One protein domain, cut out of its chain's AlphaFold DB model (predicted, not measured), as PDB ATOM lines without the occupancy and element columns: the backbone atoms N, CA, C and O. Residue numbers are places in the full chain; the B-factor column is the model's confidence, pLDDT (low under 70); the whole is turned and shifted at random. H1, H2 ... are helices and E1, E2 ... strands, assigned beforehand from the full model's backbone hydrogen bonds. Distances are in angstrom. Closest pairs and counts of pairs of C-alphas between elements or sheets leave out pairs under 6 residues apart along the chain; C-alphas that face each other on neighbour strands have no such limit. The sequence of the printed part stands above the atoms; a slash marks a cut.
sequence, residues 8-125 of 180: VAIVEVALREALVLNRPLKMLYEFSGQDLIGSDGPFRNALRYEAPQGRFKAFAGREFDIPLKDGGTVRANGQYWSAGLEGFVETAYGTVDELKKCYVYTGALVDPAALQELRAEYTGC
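AT A GLANCE: This is residues 8 to 125 of the 180 residues of an uncharacterized protein of Ochrobactrum sp. P6BS-III (UniProt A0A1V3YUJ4). One long, strongly twisted sheet of eight strands runs through the domain, with H2 and H3 over opposite faces of its E1, E2, E9, E10 end and the small E6, E7 hairpin at the other end, where H1 only grazes the sheet. E5 joins the two halves of the big sheet, pairing with E4, E8 and E10. The printed part has 118 residues, with three named helices and ten named strands in the order E1 E2 E3 E4 E5 H1 E6 E7 E8 E9 H2 E10 H3 along the chain, and its class is mixed, helices and strands. The big sheet is branched and mixed, with E2 and E9 its parallel pair. The whole is compact, with a radius of gyration of the C-alphas of 15.6 A, yet elongated, spanning 47 by 28 by 27 A.

HOW THE PARTS SIT: Begin at E5, residues 43 to 49. On one side of it is E4, residues 35 to 40, antiparallel, with N 45 and O 38 2.9 A apart. On the other side are E8, residues 80 to 83, with N 48 to O 81 at 2.8 A, and E10, residues 106 to 110, with N 44 to O 109 at 2.7 A; both are antiparallel to E5. E3, residues 28 to 32, pairs with E4 as a hairpin, N 30 to O 37 at 3.0 A; E3, E4 and E5 make a meander, each strand the antiparallel neighbour of the one before. E5 lies on one side of E10 and E9, residues 89 to 95, on the other side, antiparallel to E10 with N 91 to O 108 at 2.9 A; E9 has E2, residues 16 to 21, as its parallel neighbour, N 19 to O 92 at 2.8 A, and the edge strand E1, residues 8 to 13, is in a hairpin with E2, N 11 to O 18 at 2.9 A. H2, residues 96 to 101, has a height over the sheet of 9.3 A; H3, residues 112 to 121, is on the opposite face at 8.9 A. E6, residues 64 to 67, and E7, residues 73 to 76, are a hairpin, N 66 to O 74 at 2.8 A; the closest C-alphas of E3 and E6 are those of Leu 28 and Pro 67, 5.7 A. H1, residues 58 to 61, comes closest to E8 at the C-alphas of Ala 58 and Trp 81, 5.5 A. Every O i to N i+4 pair of H3 is within hydrogen-bond range, 1 of 2 in H2, and H1 is too short for one.

IN THESE COORDINATES: Find C-alpha 8 at (-30.375, 9.449, 38.826), where E1 begins. E5 runs 19.9 A from C-alpha 43 at (-45.143, 3.380, 41.286), and E9 19.4 A. H3 runs 14.5 A to C-alpha 121 at (-31.836, 8.673, 48.757).

THE WHOLE: The C-alphas farthest apart, Gly 54 and Thr 123, are 50.1 A apart. The printed part has no cut, no link is long, and no printed residue is under 70 in pLDDT.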
ATOM      1  N   VAL A   8     -31.697   9.053  39.344       96.00
ATOM      2  CA  VAL A   8     -30.375   9.449  38.826       96.00
ATOM      3  C   VAL A   8     -30.248  10.960  38.659       96.00
ATOM      4  O   VAL A   8     -29.145  11.498  38.732       96.00
ATOM      5  N   ALA A   9     -31.365  11.654  38.456       97.00
ATOM      6  CA  ALA A   9     -31.434  13.107  38.446       97.00
ATOM      7  C   ALA A   9     -32.839  13.585  38.802       97.00
ATOM      8  O   ALA A   9     -33.813  12.851  38.643       97.00
ATOM      9  N   ILE A  10     -32.938  14.834  39.247       97.50
ATOM     10  CA  ILE A  10     -34.214  15.505  39.488       97.50
ATOM     11  C   ILE A  10     -34.243  16.778  38.676       97.50
ATOM     12  O   ILE A  10     -33.259  17.514  38.640       97.50
ATOM     13  N   VAL A  11     -35.366  17.018  38.013       97.50
ATOM     14  CA  VAL A  11     -35.526  18.132  37.090       97.50
ATOM     15  C   VAL A  11     -36.717  18.972  37.503       97.50
ATOM     16  O   VAL A  11     -37.818  18.462  37.670       97.50
ATOM     17  N   GLU A  12     -36.507  20.271  37.653       96.25
ATOM     18  CA  GLU A  12     -37.578  21.208  37.955       96.25
ATOM     19  C   GLU A  12     -38.379  21.530  36.684       96.25
ATOM     20  O   GLU A  12     -37.837  22.025  35.693       96.25
ATOM     21  N   VAL A  13     -39.685  21.264  36.724       91.38
ATOM     22  CA  VAL A  13     -40.669  21.524  35.668       91.38
ATOM     23  C   VAL A  13     -41.800  22.354  36.266       91.38
ATOM     24  O   VAL A  13     -42.607  21.834  37.032       91.38
ATOM     25  N   ALA A  14     -41.894  23.638  35.909       85.62
ATOM     26  CA  ALA A  14     -42.990  24.516  36.340       85.62
ATOM     27  C   ALA A  14     -43.287  24.440  37.859       85.62
ATOM     28  O   ALA A  14     -44.437  24.272  38.262       85.62
ATOM     29  N   LEU A  15     -42.236  24.555  38.687       84.00
ATOM     30  CA  LEU A  15     -42.277  24.475  40.161       84.00
ATOM     31  C   LEU A  15     -42.624  23.089  40.736       84.00
ATOM     32  O   LEU A  15     -42.920  22.963  41.924       84.00
ATOM     33  N   ARG A  16     -42.599  22.041  39.911       91.06
ATOM     34  CA  ARG A  16     -42.704  20.640  40.331       91.06
ATOM     35  C   ARG A  16     -41.411  19.904  40.019       91.06
ATOM     36  O   ARG A  16     -40.670  20.292  39.123       91.06
ATOM     37  N   GLU A  17     -41.158  18.817  40.731       95.00
ATOM     38  CA  GLU A  17     -40.040  17.925  40.433       95.00
ATOM     39  C   GLU A  17     -40.490  16.812  39.480       95.00
ATOM     40  O   GLU A  17     -41.526  16.175  39.678       95.00
ATOM     41  N   ALA A  18     -39.687  16.576  38.448       96.69
ATOM     42  CA  ALA A  18     -39.742  15.398  37.606       96.69
ATOM     43  C   ALA A  18     -38.530  14.508  37.893       96.69
ATOM     44  O   ALA A  18     -37.400  14.982  38.043       96.69
ATOM     45  N   LEU A  19     -38.771  13.206  37.969       97.25
ATOM     46  CA  LEU A  19     -37.775  12.213  38.336       97.25
ATOM     47  C   LEU A  19     -37.110  11.644  37.086       97.25
ATOM     48  O   LEU A  19     -37.782  11.179  36.166       97.25
ATOM     49  N   VAL A  20     -35.785  11.591  37.071       97.25
ATOM     50  CA  VAL A  20     -35.064  10.786  36.086       97.25
ATOM     51  C   VAL A  20     -34.673   9.476  36.741       97.25
ATOM     52  O   VAL A  20     -33.939   9.473  37.729       97.25
ATOM     53  N   LEU A  21     -35.171   8.364  36.210       96.81
ATOM     54  CA  LEU A  21     -34.979   7.027  36.768       96.81
ATOM     55  C   LEU A  21     -33.835   6.287  36.064       96.81
ATOM     56  O   LEU A  21     -33.560   6.517  34.884       96.81
ATOM     57  N   ASN A  22     -33.191   5.358  36.777       95.62
ATOM     58  CA  ASN A  22     -32.142   4.493  36.219       95.62
ATOM     59  C   ASN A  22     -32.657   3.508  35.156       95.62
ATOM     60  O   ASN A  22     -31.890   3.074  34.300       95.62
ATOM     61  N   ARG A  23     -33.945   3.151  35.200       95.00
ATOM     62  CA  ARG A  23     -34.582   2.228  34.255       95.00
ATOM     63  C   ARG A  23     -36.037   2.619  33.982       95.00
ATOM     64  O   ARG A  23     -36.650   3.262  34.835       95.00
ATOM     65  N   PRO A  24     -36.619   2.197  32.845       93.94
ATOM     66  CA  PRO A  24     -38.026   2.459  32.580       93.94
ATOM     67  C   PRO A  24     -38.906   1.658  33.544       93.94
ATOM     68  O   PRO A  24     -38.529   0.563  33.992       93.94
ATOM     69  N   LEU A  25     -40.090   2.200  33.836       94.06
ATOM     70  CA  LEU A  25     -41.109   1.496  34.607       94.06
ATOM     71  C   LEU A  25     -41.709   0.367  33.763       94.06
ATOM     72  O   LEU A  25     -42.093   0.558  32.610       94.06
ATOM     73  N   LYS A  26     -41.792  -0.823  34.347       93.44
ATOM     74  CA  LYS A  26     -42.347  -2.037  33.745       93.44
ATOM     75  C   LYS A  26     -43.613  -2.426  34.492       93.44
ATOM     76  O   LYS A  26     -43.603  -3.335  35.316       93.44
ATOM     77  N   MET A  27     -44.694  -1.704  34.212       94.19
ATOM     78  CA  MET A  27     -45.984  -1.934  34.861       94.19
ATOM     79  C   MET A  27     -46.534  -3.313  34.496       94.19
ATOM     80  O   MET A  27     -46.798  -3.587  33.324       94.19
ATOM     81  N   LEU A  28     -46.741  -4.148  35.510       95.81
ATOM     82  CA  LEU A  28     -47.530  -5.374  35.413       95.81
ATOM     83  C   LEU A  28     -48.849  -5.163  36.142       95.81
ATOM     84  O   LEU A  28     -48.854  -4.645  37.263       95.81
ATOM     85  N   TYR A  29     -49.945  -5.549  35.497       96.94
ATOM     86  CA  TYR A  29     -51.289  -5.209  35.943       96.94
ATOM     87  C   TYR A  29     -51.978  -6.365  36.662       96.94
ATOM     88  O   TYR A  29     -51.738  -7.538  36.382       96.94
ATOM     89  N   GLU A  30     -52.861  -6.013  37.584       97.31
ATOM     90  CA  GLU A  30     -53.812  -6.922  38.212       97.31
ATOM     91  C   GLU A  30     -55.215  -6.328  38.158       97.31
ATOM     92  O   GLU A  30     -55.383  -5.106  38.120       97.31
ATOM     93  N   PHE A  31     -56.224  -7.194  38.141       96.44
ATOM     94  CA  PHE A  31     -57.612  -6.762  38.172       96.44
ATOM     95  C   PHE A  31     -58.013  -6.294  39.570       96.44
ATOM     96  O   PHE A  31     -57.786  -6.983  40.562       96.44
ATOM     97  N   SER A  32     -58.686  -5.149  39.619       94.56
ATOM     98  CA  SER A  32     -59.415  -4.650  40.779       94.56
ATOM     99  C   SER A  32     -60.865  -4.434  40.356       94.56
ATOM    100  O   SER A  32     -61.235  -3.397  39.805       94.56
ATOM    101  N   GLY A  33     -61.686  -5.476  40.500       93.75
ATOM    102  CA  GLY A  33     -62.985  -5.525  39.829       93.75
ATOM    103  C   GLY A  33     -62.808  -5.569  38.308       93.75
ATOM    104  O   GLY A  33     -62.227  -6.518  37.788       93.75
ATOM    105  N   GLN A  34     -63.316  -4.557  37.598       94.56
ATOM    106  CA  GLN A  34     -63.121  -4.404  36.144       94.56
ATOM    107  C   GLN A  34     -61.905  -3.542  35.784       94.56
ATOM    108  O   GLN A  34     -61.431  -3.597  34.648       94.56
ATOM    109  N   ASP A  35     -61.400  -2.771  36.744       96.38
ATOM    110  CA  ASP A  35     -60.266  -1.878  36.560       96.38
ATOM    111  C   ASP A  35     -58.953  -2.666  36.603       96.38
ATOM    112  O   ASP A  35     -58.882  -3.780  37.129       96.38
ATOM    113  N   LEU A  36     -57.893  -2.075  36.058       96.94
ATOM    114  CA  LEU A  36     -56.549  -2.638  36.070       96.94
ATOM    115  C   LEU A  36     -55.609  -1.721  36.844       96.94
ATOM    116  O   LEU A  36     -55.480  -0.537  36.528       96.94
ATOM    117  N   ILE A  37     -54.897  -2.279  37.821       97.19
ATOM    118  CA  ILE A  37     -53.872  -1.566  38.585       97.19
ATOM    119  C   ILE A  37     -52.504  -2.138  38.232       97.19
ATOM    120  O   ILE A  37     -52.171  -3.277  38.552       97.19
ATOM    121  N   GLY A  38     -51.714  -1.330  37.534       96.44
ATOM    122  CA  GLY A  38     -50.321  -1.589  37.213       96.44
ATOM    123  C   GLY A  38     -49.427  -1.220  38.382       96.44
ATOM    124  O   GLY A  38     -49.666  -0.217  39.054       96.44
ATOM    125  N   SER A  39     -48.375  -2.000  38.612       95.38
ATOM    126  CA  SER A  39     -47.376  -1.687  39.634       95.38
ATOM    127  C   SER A  39     -45.959  -2.007  39.178       95.38
ATOM    128  O   SER A  39     -45.733  -3.060  38.580       95.38
ATOM    129  N   ASP A  40     -45.014  -1.146  39.548       94.19
ATOM    130  CA  ASP A  40     -43.573  -1.397  39.492       94.19
ATOM    131  C   ASP A  40     -42.887  -0.649  40.645       94.19
ATOM    132  O   ASP A  40     -42.818   0.582  40.659       94.19
ATOM    133  N   GLY A  41     -42.433  -1.390  41.659       90.75
ATOM    134  CA  GLY A  41     -41.929  -0.801  42.901       90.75
ATOM    135  C   GLY A  41     -42.995   0.066  43.596       90.75
ATOM    136  O   GLY A  41     -44.125  -0.403  43.771       90.75
ATOM    137  N   PRO A  42     -42.681   1.314  43.995       93.06
ATOM    138  CA  PRO A  42     -43.649   2.217  44.624       93.06
ATOM    139  C   PRO A  42     -44.593   2.897  43.624       93.06
ATOM    140  O   PRO A  42     -45.567   3.530  44.027       93.06
ATOM    141  N   PHE A  43     -44.331   2.760  42.321       95.69
ATOM    142  CA  PHE A  43     -45.143   3.380  41.286       95.69
ATOM    143  C   PHE A  43     -46.357   2.520  40.944       95.69
ATOM    144  O   PHE A  43     -46.326   1.282  40.996       95.69
ATOM    145  N   ARG A  44     -47.439   3.195  40.577       96.56
ATOM    146  CA  ARG A  44     -48.700   2.626  40.127       96.56
ATOM    147  C   ARG A  44     -49.148   3.277  38.826       96.56
ATOM    148  O   ARG A  44     -48.790   4.410  38.514       96.56
ATOM    149  N   ASN A  45     -49.972   2.548  38.090       96.19
ATOM    150  CA  ASN A  45     -50.770   3.095  37.006       96.19
ATOM    151  C   ASN A  45     -52.187   2.534  37.107       96.19
ATOM    152  O   ASN A  45     -52.348   1.316  37.092       96.19
ATOM    153  N   ALA A  46     -53.198   3.390  37.224       96.31
ATOM    154  CA  ALA A  46     -54.583   2.950  37.327       96.31
ATOM    155  C   ALA A  46     -55.291   3.131  35.983       96.31
ATOM    156  O   ALA A  46     -55.303   4.219  35.408       96.31
ATOM    157  N   LEU A  47     -55.886   2.048  35.495       96.38
ATOM    158  CA  LEU A  47     -56.676   2.028  34.277       96.38
ATOM    159  C   LEU A  47     -58.118   1.663  34.618       96.38
ATOM    160  O   LEU A  47     -58.409   0.524  34.984       96.38
ATOM    161  N   ARG A  48     -59.020   2.632  34.481       96.19
ATOM    162  CA  ARG A  48     -60.447   2.439  34.727       96.19
ATOM    163  C   ARG A  48     -61.124   1.840  33.508       96.19
ATOM    164  O   ARG A  48     -60.926   2.332  32.394       96.19
ATOM    165  N   TYR A  49     -61.933   0.813  33.723       95.88
ATOM    166  CA  TYR A  49     -62.758   0.246  32.672       95.88
ATOM    167  C   TYR A  49     -63.938   1.166  32.355       95.88
ATOM    168  O   TYR A  49     -64.703   1.568  33.230       95.88
ATOM    169  N   GLU A  50     -64.124   1.448  31.073       93.56
ATOM    170  CA  GLU A  50     -65.318   2.092  30.548       93.56
ATOM    171  C   GLU A  50     -65.639   1.484  29.184       93.56
ATOM    172  O   GLU A  50     -64.773   1.389  28.313       93.56
ATOM    173  N   ALA A  51     -66.885   1.048  28.985       89.25
ATOM    174  CA  ALA A  51     -67.280   0.425  27.729       89.25
ATOM    175  C   ALA A  51     -67.079   1.412  26.556       89.25
ATOM    176  O   ALA A  51     -67.591   2.530  26.618       89.25
ATOM    177  N   PRO A  52     -66.371   1.027  25.478       87.19
ATOM    178  CA  PRO A  52     -66.085   1.937  24.374       87.19
ATOM    179  C   PRO A  52     -67.376   2.320  23.636       87.19
ATOM    180  O   PRO A  52     -68.119   1.448  23.182       87.19
ATOM    181  N   GLN A  53     -67.628   3.623  23.465       84.50
ATOM    182  CA  GLN A  53     -68.849   4.138  22.829       84.50
ATOM    183  C   GLN A  53     -68.532   4.925  21.554       84.50
ATOM    184  O   GLN A  53     -68.044   6.056  21.587       84.50
ATOM    185  N   GLY A  54     -68.839   4.339  20.395       84.25
ATOM    186  CA  GLY A  54     -68.667   4.989  19.094       84.25
ATOM    187  C   GLY A  54     -67.227   5.464  18.855       84.25
ATOM    188  O   GLY A  54     -66.306   4.652  18.752       84.25
ATOM    189  N   ARG A  55     -67.043   6.787  18.743       83.31
ATOM    190  CA  ARG A  55     -65.726   7.432  18.564       83.31
ATOM    191  C   ARG A  55     -64.981   7.678  19.883       83.31
ATOM    192  O   ARG A  55     -63.802   8.014  19.840       83.31
ATOM    193  N   PHE A  56     -65.641   7.525  21.031       85.25
ATOM    194  CA  PHE A  56     -65.050   7.742  22.347       85.25
ATOM    195  C   PHE A  56     -64.386   6.449  22.830       85.25
ATOM    196  O   PHE A  56     -65.021   5.565  23.406       85.25
ATOM    197  N   LYS A  57     -63.102   6.316  22.494       90.25
ATOM    198  CA  LYS A  57     -62.263   5.162  22.815       90.25
ATOM    199  C   LYS A  57     -60.955   5.640  23.428       90.25
ATOM    200  O   LYS A  57     -60.324   6.553  22.887       90.25
ATOM    201  N   ALA A  58     -60.528   4.989  24.506       90.06
ATOM    202  CA  ALA A  58     -59.245   5.270  25.130       90.06
ATOM    203  C   ALA A  58     -58.087   5.100  24.132       90.06
ATOM    204  O   ALA A  58     -58.190   4.349  23.157       90.06
ATOM    205  N   PHE A  59     -56.985   5.821  24.364       88.00
ATOM    206  CA  PHE A  59     -55.783   5.792  23.516       88.00
ATOM    207  C   PHE A  59     -56.069   6.025  22.021       88.00
ATOM    208  O   PHE A  59     -55.443   5.411  21.155       88.00
ATOM    209  N   ALA A  60     -57.051   6.885  21.717       86.00
ATOM    210  CA  ALA A  60     -57.518   7.169  20.358       86.00
ATOM    211  C   ALA A  60     -57.928   5.909  19.564       86.00
ATOM    212  O   ALA A  60     -57.806   5.866  18.340       86.00
ATOM    213  N   GLY A  61     -58.407   4.870  20.258       87.38
ATOM    214  CA  GLY A  61     -58.853   3.613  19.654       87.38
ATOM    215  C   GLY A  61     -57.730   2.659  19.242       87.38
ATOM    216  O   GLY A  61     -58.009   1.673  18.564       87.38
ATOM    217  N   ARG A  62     -56.477   2.924  19.633       90.25
ATOM    218  CA  ARG A  62     -55.371   1.989  19.409       90.25
ATOM    219  C   ARG A  62     -55.604   0.698  20.188       90.25
ATOM    220  O   ARG A  62     -55.938   0.733  21.370       90.25
ATOM    221  N   GLU A  63     -55.336  -0.429  19.537       94.56
ATOM    222  CA  GLU A  63     -55.370  -1.737  20.180       94.56
ATOM    223  C   GLU A  63     -53.972  -2.248  20.530       94.56
ATOM    224  O   GLU A  63     -53.024  -2.080  19.757       94.56
ATOM    225  N   PHE A  64     -53.844  -2.870  21.697       95.31
ATOM    226  CA  PHE A  64     -52.598  -3.444  22.206       95.31
ATOM    227  C   PHE A  64     -52.885  -4.397  23.369       95.31
ATOM    228  O   PHE A  64     -53.998  -4.433  23.886       95.31
ATOM    229  N   ASP A  65     -51.880  -5.154  23.794       96.81
ATOM    230  CA  ASP A  65     -52.018  -6.106  24.894       96.81
ATOM    231  C   ASP A  65     -51.386  -5.528  26.166       96.81
ATOM    232  O   ASP A  65     -50.254  -5.040  26.147       96.81
ATOM    233  N   ILE A  66     -52.130  -5.564  27.270       95.94
ATOM    234  CA  ILE A  66     -51.683  -5.133  28.594       95.94
ATOM    235  C   ILE A  66     -51.156  -6.364  29.342       95.94
ATOM    236  O   ILE A  66     -51.924  -7.308  29.530       95.94
ATOM    237  N   PRO A  67     -49.883  -6.386  29.775       96.56
ATOM    238  CA  PRO A  67     -49.317  -7.521  30.495       96.56
ATOM    239  C   PRO A  67     -49.832  -7.591  31.935       96.56
ATOM    240  O   PRO A  67     -49.818  -6.602  32.672       96.56
ATOM    241  N   LEU A  68     -50.247  -8.782  32.351       96.31
ATOM    242  CA  LEU A  68     -50.709  -9.062  33.703       96.31
ATOM    243  C   LEU A  68     -49.590  -9.648  34.573       96.31
ATOM    244  O   LEU A  68     -48.611 -10.213  34.079       96.31
ATOM    245  N   LYS A  69     -49.740  -9.536  35.897       94.75
ATOM    246  CA  LYS A  69     -48.802 -10.113  36.877       94.75
ATOM    247  C   LYS A  69     -48.746 -11.641  36.848       94.75
ATOM    248  O   LYS A  69     -47.708 -12.207  37.174       94.75
ATOM    249  N   ASP A  70     -49.836 -12.297  36.462       92.75
ATOM    250  CA  ASP A  70     -49.928 -13.758  36.332       92.75
ATOM    251  C   ASP A  70     -49.248 -14.301  35.058       92.75
ATOM    252  O   ASP A  70     -49.225 -15.510  34.832       92.75
ATOM    253  N   GLY A  71     -48.664 -13.420  34.237       92.56
ATOM    254  CA  GLY A  71     -48.033 -13.759  32.962       92.56
ATOM    255  C   GLY A  71     -48.993 -13.763  31.771       92.56
ATOM    256  O   GLY A  71     -48.545 -13.955  30.640       92.56
ATOM    257  N   GLY A  72     -50.287 -13.530  32.001       95.06
ATOM    258  CA  GLY A  72     -51.285 -13.347  30.959       95.06
ATOM    259  C   GLY A  72     -51.257 -11.951  30.342       95.06
ATOM    260  O   GLY A  72     -50.435 -11.088  30.671       95.06
ATOM    261  N   THR A  73     -52.196 -11.712  29.431       96.81
ATOM    262  CA  THR A  73     -52.425 -10.394  28.846       96.81
ATOM    263  C   THR A  73     -53.914 -10.096  28.722       96.81
ATOM    264  O   THR A  73     -54.742 -10.997  28.596       96.81
ATOM    265  N   VAL A  74     -54.257  -8.808  28.731       95.44
ATOM    266  CA  VAL A  74     -55.603  -8.311  28.425       95.44
ATOM    267  C   VAL A  74     -55.536  -7.469  27.167       95.44
ATOM    268  O   VAL A  74     -54.762  -6.516  27.090       95.44
ATOM    269  N   ARG A  75     -56.374  -7.789  26.180       95.62
ATOM    270  CA  ARG A  75     -56.477  -7.001  24.953       95.62
ATOM    271  C   ARG A  75     -57.170  -5.670  25.243       95.62
ATOM    272  O   ARG A  75     -58.373  -5.641  25.494       95.62
ATOM    273  N   ALA A  76     -56.438  -4.566  25.162       93.88
ATOM    274  CA  ALA A  76     -57.000  -3.224  25.143       93.88
ATOM    275  C   ALA A  76     -57.461  -2.875  23.723       93.88
ATOM    276  O   ALA A  76     -56.700  -2.993  22.766       93.88
ATOM    277  N   ASN A  77     -58.708  -2.434  23.588       93.31
ATOM    278  CA  ASN A  77     -59.346  -1.982  22.352       93.31
ATOM    279  C   ASN A  77     -60.147  -0.675  22.543       93.31
ATOM    280  O   ASN A  77     -61.087  -0.379  21.797       93.31
ATOM    281  N   GLY A  78     -59.753   0.121  23.541       93.25
ATOM    282  CA  GLY A  78     -60.339   1.426  23.853       93.25
ATOM    283  C   GLY A  78     -61.193   1.470  25.120       93.25
ATOM    284  O   GLY A  78     -61.816   2.498  25.365       93.25
ATOM    285  N   GLN A  79     -61.213   0.390  25.904       95.12
ATOM    286  CA  GLN A  79     -62.028   0.236  27.110       95.12
ATOM    287  C   GLN A  79     -61.340   0.646  28.422       95.12
ATOM    288  O   GLN A  79     -61.958   0.559  29.473       95.12
ATOM    289  N   TYR A  80     -60.067   1.054  28.392       95.94
ATOM    290  CA  TYR A  80     -59.273   1.338  29.593       95.94
ATOM    291  C   TYR A  80     -58.726   2.766  29.584       95.94
ATOM    292  O   TYR A  80     -57.853   3.077  28.779       95.94
ATOM    293  N   TRP A  81     -59.207   3.624  30.483       94.00
ATOM    294  CA  TRP A  81     -58.805   5.030  30.588       94.00
ATOM    295  C   TRP A  81     -57.833   5.265  31.736       94.00
ATOM    296  O   TRP A  81     -57.954   4.644  32.787       94.00
ATOM    297  N   SER A  82     -56.905   6.209  31.558       92.38
ATOM    298  CA  SER A  82     -56.050   6.666  32.659       92.38
ATOM    299  C   SER A  82     -56.908   7.238  33.786       92.38
ATOM    300  O   SER A  82     -57.775   8.081  33.539       92.38
ATOM    301  N   ALA A  83     -56.664   6.787  35.010       93.69
ATOM    302  CA  ALA A  83     -57.387   7.213  36.196       93.69
ATOM    303  C   ALA A  83     -56.421   7.525  37.344       93.69
ATOM    304  O   ALA A  83     -55.281   7.067  37.367       93.69
ATOM    305  N   GLY A  84     -56.896   8.308  38.312       93.69
ATOM    306  CA  GLY A  84     -56.212   8.480  39.592       93.69
ATOM    307  C   GLY A  84     -56.448   7.289  40.521       93.69
ATOM    308  O   GLY A  84     -57.401   6.526  40.342       93.69
ATOM    309  N   LEU A  85     -55.604   7.171  41.544       93.94
ATOM    310  CA  LEU A  85     -55.750   6.205  42.630       93.94
ATOM    311  C   LEU A  85     -55.733   6.963  43.959       93.94
ATOM    312  O   LEU A  85     -54.867   7.808  44.177       93.94
ATOM    313  N   GLU A  86     -56.705   6.696  44.827       93.25
ATOM    314  CA  GLU A  86     -56.812   7.378  46.119       93.25
ATOM    315  C   GLU A  86     -55.581   7.098  46.993       93.25
ATOM    316  O   GLU A  86     -55.083   5.975  47.036       93.25
ATOM    317  N   GLY A  87     -55.069   8.132  47.664       93.50
ATOM    318  CA  GLY A  87     -53.847   8.052  48.471       93.50
ATOM    319  C   GLY A  87     -52.541   8.139  47.673       93.50
ATOM    320  O   GLY A  87     -51.487   8.292  48.280       93.50
ATOM    321  N   PHE A  88     -52.592   8.113  46.337       96.06
ATOM    322  CA  PHE A  88     -51.420   8.274  45.475       96.06
ATOM    323  C   PHE A  88     -51.336   9.692  44.910       96.06
ATOM    324  O   PHE A  88     -52.350  10.349  44.664       96.06
ATOM    325  N   VAL A  89     -50.113  10.151  44.654       95.31
ATOM    326  CA  VAL A  89     -49.843  11.426  43.977       95.31
ATOM    327  C   VAL A  89     -49.290  11.179  42.583       95.31
ATOM    328  O   VAL A  89     -48.582  10.204  42.344       95.31
ATOM    329  N   GLU A  90     -49.612  12.069  41.649       94.25
ATOM    330  CA  GLU A  90     -49.043  12.025  40.306       94.25
ATOM    331  C   GLU A  90     -47.661  12.684  40.300       94.25
ATOM    332  O   GLU A  90     -47.488  13.816  40.760       94.25
ATOM    333  N   THR A  91     -46.675  11.979  39.755       94.69
ATOM    334  CA  THR A  91     -45.325  12.491  39.533       94.69
ATOM    335  C   THR A  91     -44.912  12.283  38.081       94.69
ATOM    336  O   THR A  91     -45.320  11.323  37.424       94.69
ATOM    337  N   ALA A  92     -44.106  13.208  37.571       95.81
ATOM    338  CA  ALA A  92     -43.527  13.113  36.244       95.81
ATOM    339  C   ALA A  92     -42.218  12.323  36.322       95.81
ATOM    340  O   ALA A  92     -41.397  12.568  37.204       95.81
ATOM    341  N   TYR A  93     -41.991  11.403  35.391       96.31
ATOM    342  CA  TYR A  93     -40.760  10.630  35.323       96.31
ATOM    343  C   TYR A  93     -40.284  10.409  33.884       96.31
ATOM    344  O   TYR A  93     -41.032  10.563  32.917       96.31
ATOM    345  N   GLY A  94     -39.021  10.031  33.735       96.75
ATOM    346  CA  GLY A  94     -38.459   9.545  32.480       96.75
ATOM    347  C   GLY A  94     -37.105   8.892  32.708       96.75
ATOM    348  O   GLY A  94     -36.498   9.049  33.763       96.75
ATOM    349  N   THR A  95     -36.607   8.153  31.729       96.81
ATOM    350  CA  THR A  95     -35.208   7.703  31.726       96.81
ATOM    351  C   THR A  95     -34.347   8.604  30.854       96.81
ATOM    352  O   THR A  95     -34.848   9.258  29.941       96.81
ATOM    353  N   VAL A  96     -33.030   8.608  31.082       95.44
ATOM    354  CA  VAL A  96     -32.089   9.346  30.219       95.44
ATOM    355  C   VAL A  96     -32.269   8.950  28.746       95.44
ATOM    356  O   VAL A  96     -32.304   9.818  27.876       95.44
ATOM    357  N   ASP A  97     -32.452   7.659  28.466       93.94
ATOM    358  CA  ASP A  97     -32.612   7.143  27.103       93.94
ATOM    359  C   ASP A  97     -33.920   7.590  26.435       93.94
ATOM    360  O   ASP A  97     -33.936   7.886  25.238       93.94
ATOM    361  N   GLU A  98     -35.026   7.651  27.179       94.75
ATOM    362  CA  GLU A  98     -36.302   8.177  26.675       94.75
ATOM    363  C   GLU A  98     -36.215   9.686  26.436       94.75
ATOM    364  O   GLU A  98     -36.581  10.156  25.357       94.75
ATOM    365  N   LEU A  99     -35.640  10.428  27.388       95.50
ATOM    366  CA  LEU A  99     -35.510  11.886  27.333       95.50
ATOM    367  C   LEU A  99     -34.577  12.361  26.209       95.50
ATOM    368  O   LEU A  99     -34.775  13.444  25.653       95.50
ATOM    369  N   LYS A 100     -33.590  11.544  25.826       92.94
ATOM    370  CA  LYS A 100     -32.753  11.782  24.639       92.94
ATOM    371  C   LYS A 100     -33.536  11.666  23.331       92.94
ATOM    372  O   LYS A 100     -33.285  12.442  22.411       92.94
ATOM    373  N   LYS A 101     -34.485  10.726  23.240       92.06
ATOM    374  CA  LYS A 101     -35.332  10.528  22.048       92.06
ATOM    375  C   LYS A 101     -36.403  11.607  21.938       92.06
ATOM    376  O   LYS A 101     -36.618  12.164  20.866       92.06
ATOM    377  N   CYS A 102     -37.080  11.888  23.045       93.06
ATOM    378  CA  CYS A 102     -38.105  12.910  23.146       93.06
ATOM    379  C   CYS A 102     -38.044  13.509  24.550       93.06
ATOM    380  O   CYS A 102     -38.250  12.801  25.530       93.06
ATOM    381  N   TYR A 103     -37.755  14.808  24.653       94.44
ATOM    382  CA  TYR A 103     -37.574  15.475  25.944       94.44
ATOM    383  C   TYR A 103     -38.925  15.825  26.582       94.44
ATOM    384  O   TYR A 103     -39.298  16.994  26.681       94.44
ATOM    385  N   VAL A 104     -39.679  14.782  26.928       93.25
ATOM    386  CA  VAL A 104     -41.010  14.820  27.531       93.25
ATOM    387  C   VAL A 104     -41.043  13.792  28.657       93.25
ATOM    388  O   VAL A 104     -40.599  12.658  28.483       93.25
ATOM    389  N   TYR A 105     -41.578  14.196  29.804       95.06
ATOM    390  CA  TYR A 105     -41.759  13.327  30.963       95.06
ATOM    391  C   TYR A 105     -43.147  12.686  30.925       95.06
ATOM    392  O   TYR A 105     -44.118  13.310  30.497       95.06
ATOM    393  N   THR A 106     -43.233  11.441  31.380       92.69
ATOM    394  CA  THR A 106     -44.479  10.671  31.478       92.69
ATOM    395  C   THR A 106     -45.010  10.728  32.909       92.69
ATOM    396  O   THR A 106     -44.224  10.787  33.849       92.69
ATOM    397  N   GLY A 107     -46.329  10.727  33.093       92.38
ATOM    398  CA  GLY A 107     -46.944  10.669  34.422       92.38
ATOM    399  C   GLY A 107     -47.002   9.242  34.974       92.38
ATOM    400  O   GLY A 107     -47.260   8.294  34.231       92.38
ATOM    401  N   ALA A 108     -46.789   9.088  36.278       93.31
ATOM    402  CA  ALA A 108     -47.121   7.884  37.036       93.31
ATOM    403  C   ALA A 108     -47.687   8.264  38.403       93.31
ATOM    404  O   ALA A 108     -47.387   9.328  38.945       93.31
ATOM    405  N   LEU A 109     -48.478   7.365  38.978       96.75
ATOM    406  CA  LEU A 109     -48.933   7.488  40.355       96.75
ATOM    407  C   LEU A 109     -47.866   6.904  41.279       96.75
ATOM    408  O   LEU A 109     -47.243   5.897  40.949       96.75
ATOM    409  N   VAL A 110     -47.646   7.505  42.440       96.19
ATOM    410  CA  VAL A 110     -46.682   7.014  43.428       96.19
ATOM    411  C   VAL A 110     -47.212   7.238  44.836       96.19
ATOM    412  O   VAL A 110     -47.925   8.210  45.097       96.19
ATOM    413  N   ASP A 111     -46.904   6.299  45.728       94.25
ATOM    414  CA  ASP A 111     -47.180   6.472  47.149       94.25
ATOM    415  C   ASP A 111     -46.363   7.671  47.684       94.25
ATOM    416  O   ASP A 111     -45.151   7.727  47.447       94.25
ATOM    417  N   PRO A 112     -46.984   8.646  48.374       95.12
ATOM    418  CA  PRO A 112     -46.290   9.850  48.825       95.12
ATOM    419  C   PRO A 112     -45.114   9.573  49.769       95.12
ATOM    420  O   PRO A 112     -44.089  10.250  49.671       95.12
ATOM    421  N   ALA A 113     -45.240   8.588  50.664       95.81
ATOM    422  CA  ALA A 113     -44.180   8.247  51.606       95.81
ATOM    423  C   ALA A 113     -43.005   7.594  50.869       95.81
ATOM    424  O   ALA A 113     -41.860   8.014  51.033       95.81
ATOM    425  N   ALA A 114     -43.286   6.656  49.966       94.44
ATOM    426  CA  ALA A 114     -42.249   6.021  49.156       94.44
ATOM    427  C   ALA A 114     -41.567   7.001  48.181       94.44
ATOM    428  O   ALA A 114     -40.372   6.882  47.906       94.44
ATOM    429  N   LEU A 115     -42.298   7.996  47.663       95.12
ATOM    430  CA  LEU A 115     -41.704   9.081  46.879       95.12
ATOM    431  C   LEU A 115     -40.717   9.894  47.723       95.12
ATOM    432  O   LEU A 115     -39.632  10.224  47.246       95.12
ATOM    433  N   GLN A 116     -41.077  10.205  48.970       95.19
ATOM    434  CA  GLN A 116     -40.205  10.929  49.887       95.19
ATOM    435  C   GLN A 116     -38.940  10.126  50.226       95.19
ATOM    436  O   GLN A 116     -37.853  10.701  50.254       95.19
ATOM    437  N   GLU A 117     -39.059   8.812  50.421       94.81
ATOM    438  CA  GLU A 117     -37.915   7.911  50.620       94.81
ATOM    439  C   GLU A 117     -36.981   7.912  49.402       94.81
ATOM    440  O   GLU A 117     -35.793   8.212  49.538       94.81
ATOM    441  N   LEU A 118     -37.521   7.698  48.195       93.50
ATOM    442  CA  LEU A 118     -36.748   7.767  46.949       93.50
ATOM    443  C   LEU A 118     -36.054   9.123  46.778       93.50
ATOM    444  O   LEU A 118     -34.905   9.198  46.337       93.50
ATOM    445  N   ARG A 119     -36.751  10.207  47.128       94.06
ATOM    446  CA  ARG A 119     -36.226  11.571  47.061       94.06
ATOM    447  C   ARG A 119     -35.096  11.812  48.062       94.06
ATOM    448  O   ARG A 119     -34.170  12.553  47.730       94.06
ATOM    449  N   ALA A 120     -35.176  11.216  49.250       95.06
ATOM    450  CA  ALA A 120     -34.173  11.323  50.308       95.06
ATOM    451  C   ALA A 120     -32.896  10.523  50.001       95.06
ATOM    452  O   ALA A 120     -31.809  10.937  50.401       95.06
ATOM    453  N   GLU A 121     -33.001   9.420  49.255       94.69
ATOM    454  CA  GLU A 121     -31.836   8.673  48.757       94.69
ATOM    455  C   GLU A 121     -31.029   9.455  47.707       94.69
ATOM    456  O   GLU A 121     -29.836   9.204  47.510       94.69
ATOM    457  N   TYR A 122     -31.660  10.412  47.022       95.81
ATOM    458  CA  TYR A 122     -31.007  11.217  46.001       95.81
ATOM    459  C   TYR A 122     -30.162  12.343  46.611       95.81
ATOM    460  O   TYR A 122     -30.679  13.308  47.171       95.81
ATOM    461  N   THR A 123     -28.845  12.257  46.424       94.00
ATOM    462  CA  THR A 123     -27.862  13.224  46.947       94.00
ATOM    463  C   THR A 123     -27.382  14.250  45.917       94.00
ATOM    464  O   THR A 123     -26.524  15.079  46.223       94.00
ATOM    465  N   GLY A 124     -27.895  14.195  44.685       93.00
ATOM    466  CA  GLY A 124     -27.526  15.136  43.627       93.00
ATOM    467  C   GLY A 124     -28.270  16.472  43.715       93.00
ATOM    468  O   GLY A 124     -29.083  16.711  44.608       93.00
ATOM    469  N   CYS A 125     -27.992  17.363  42.764       93.31
ATOM    470  CA  CYS A 125     -28.689  18.641  42.658       93.31
ATOM    471  C   CYS A 125     -29.992  18.526  41.855       93.31
ATOM    472  O   CYS A 125     -30.178  17.624  41.042       93.31
TER     473      CYS A 125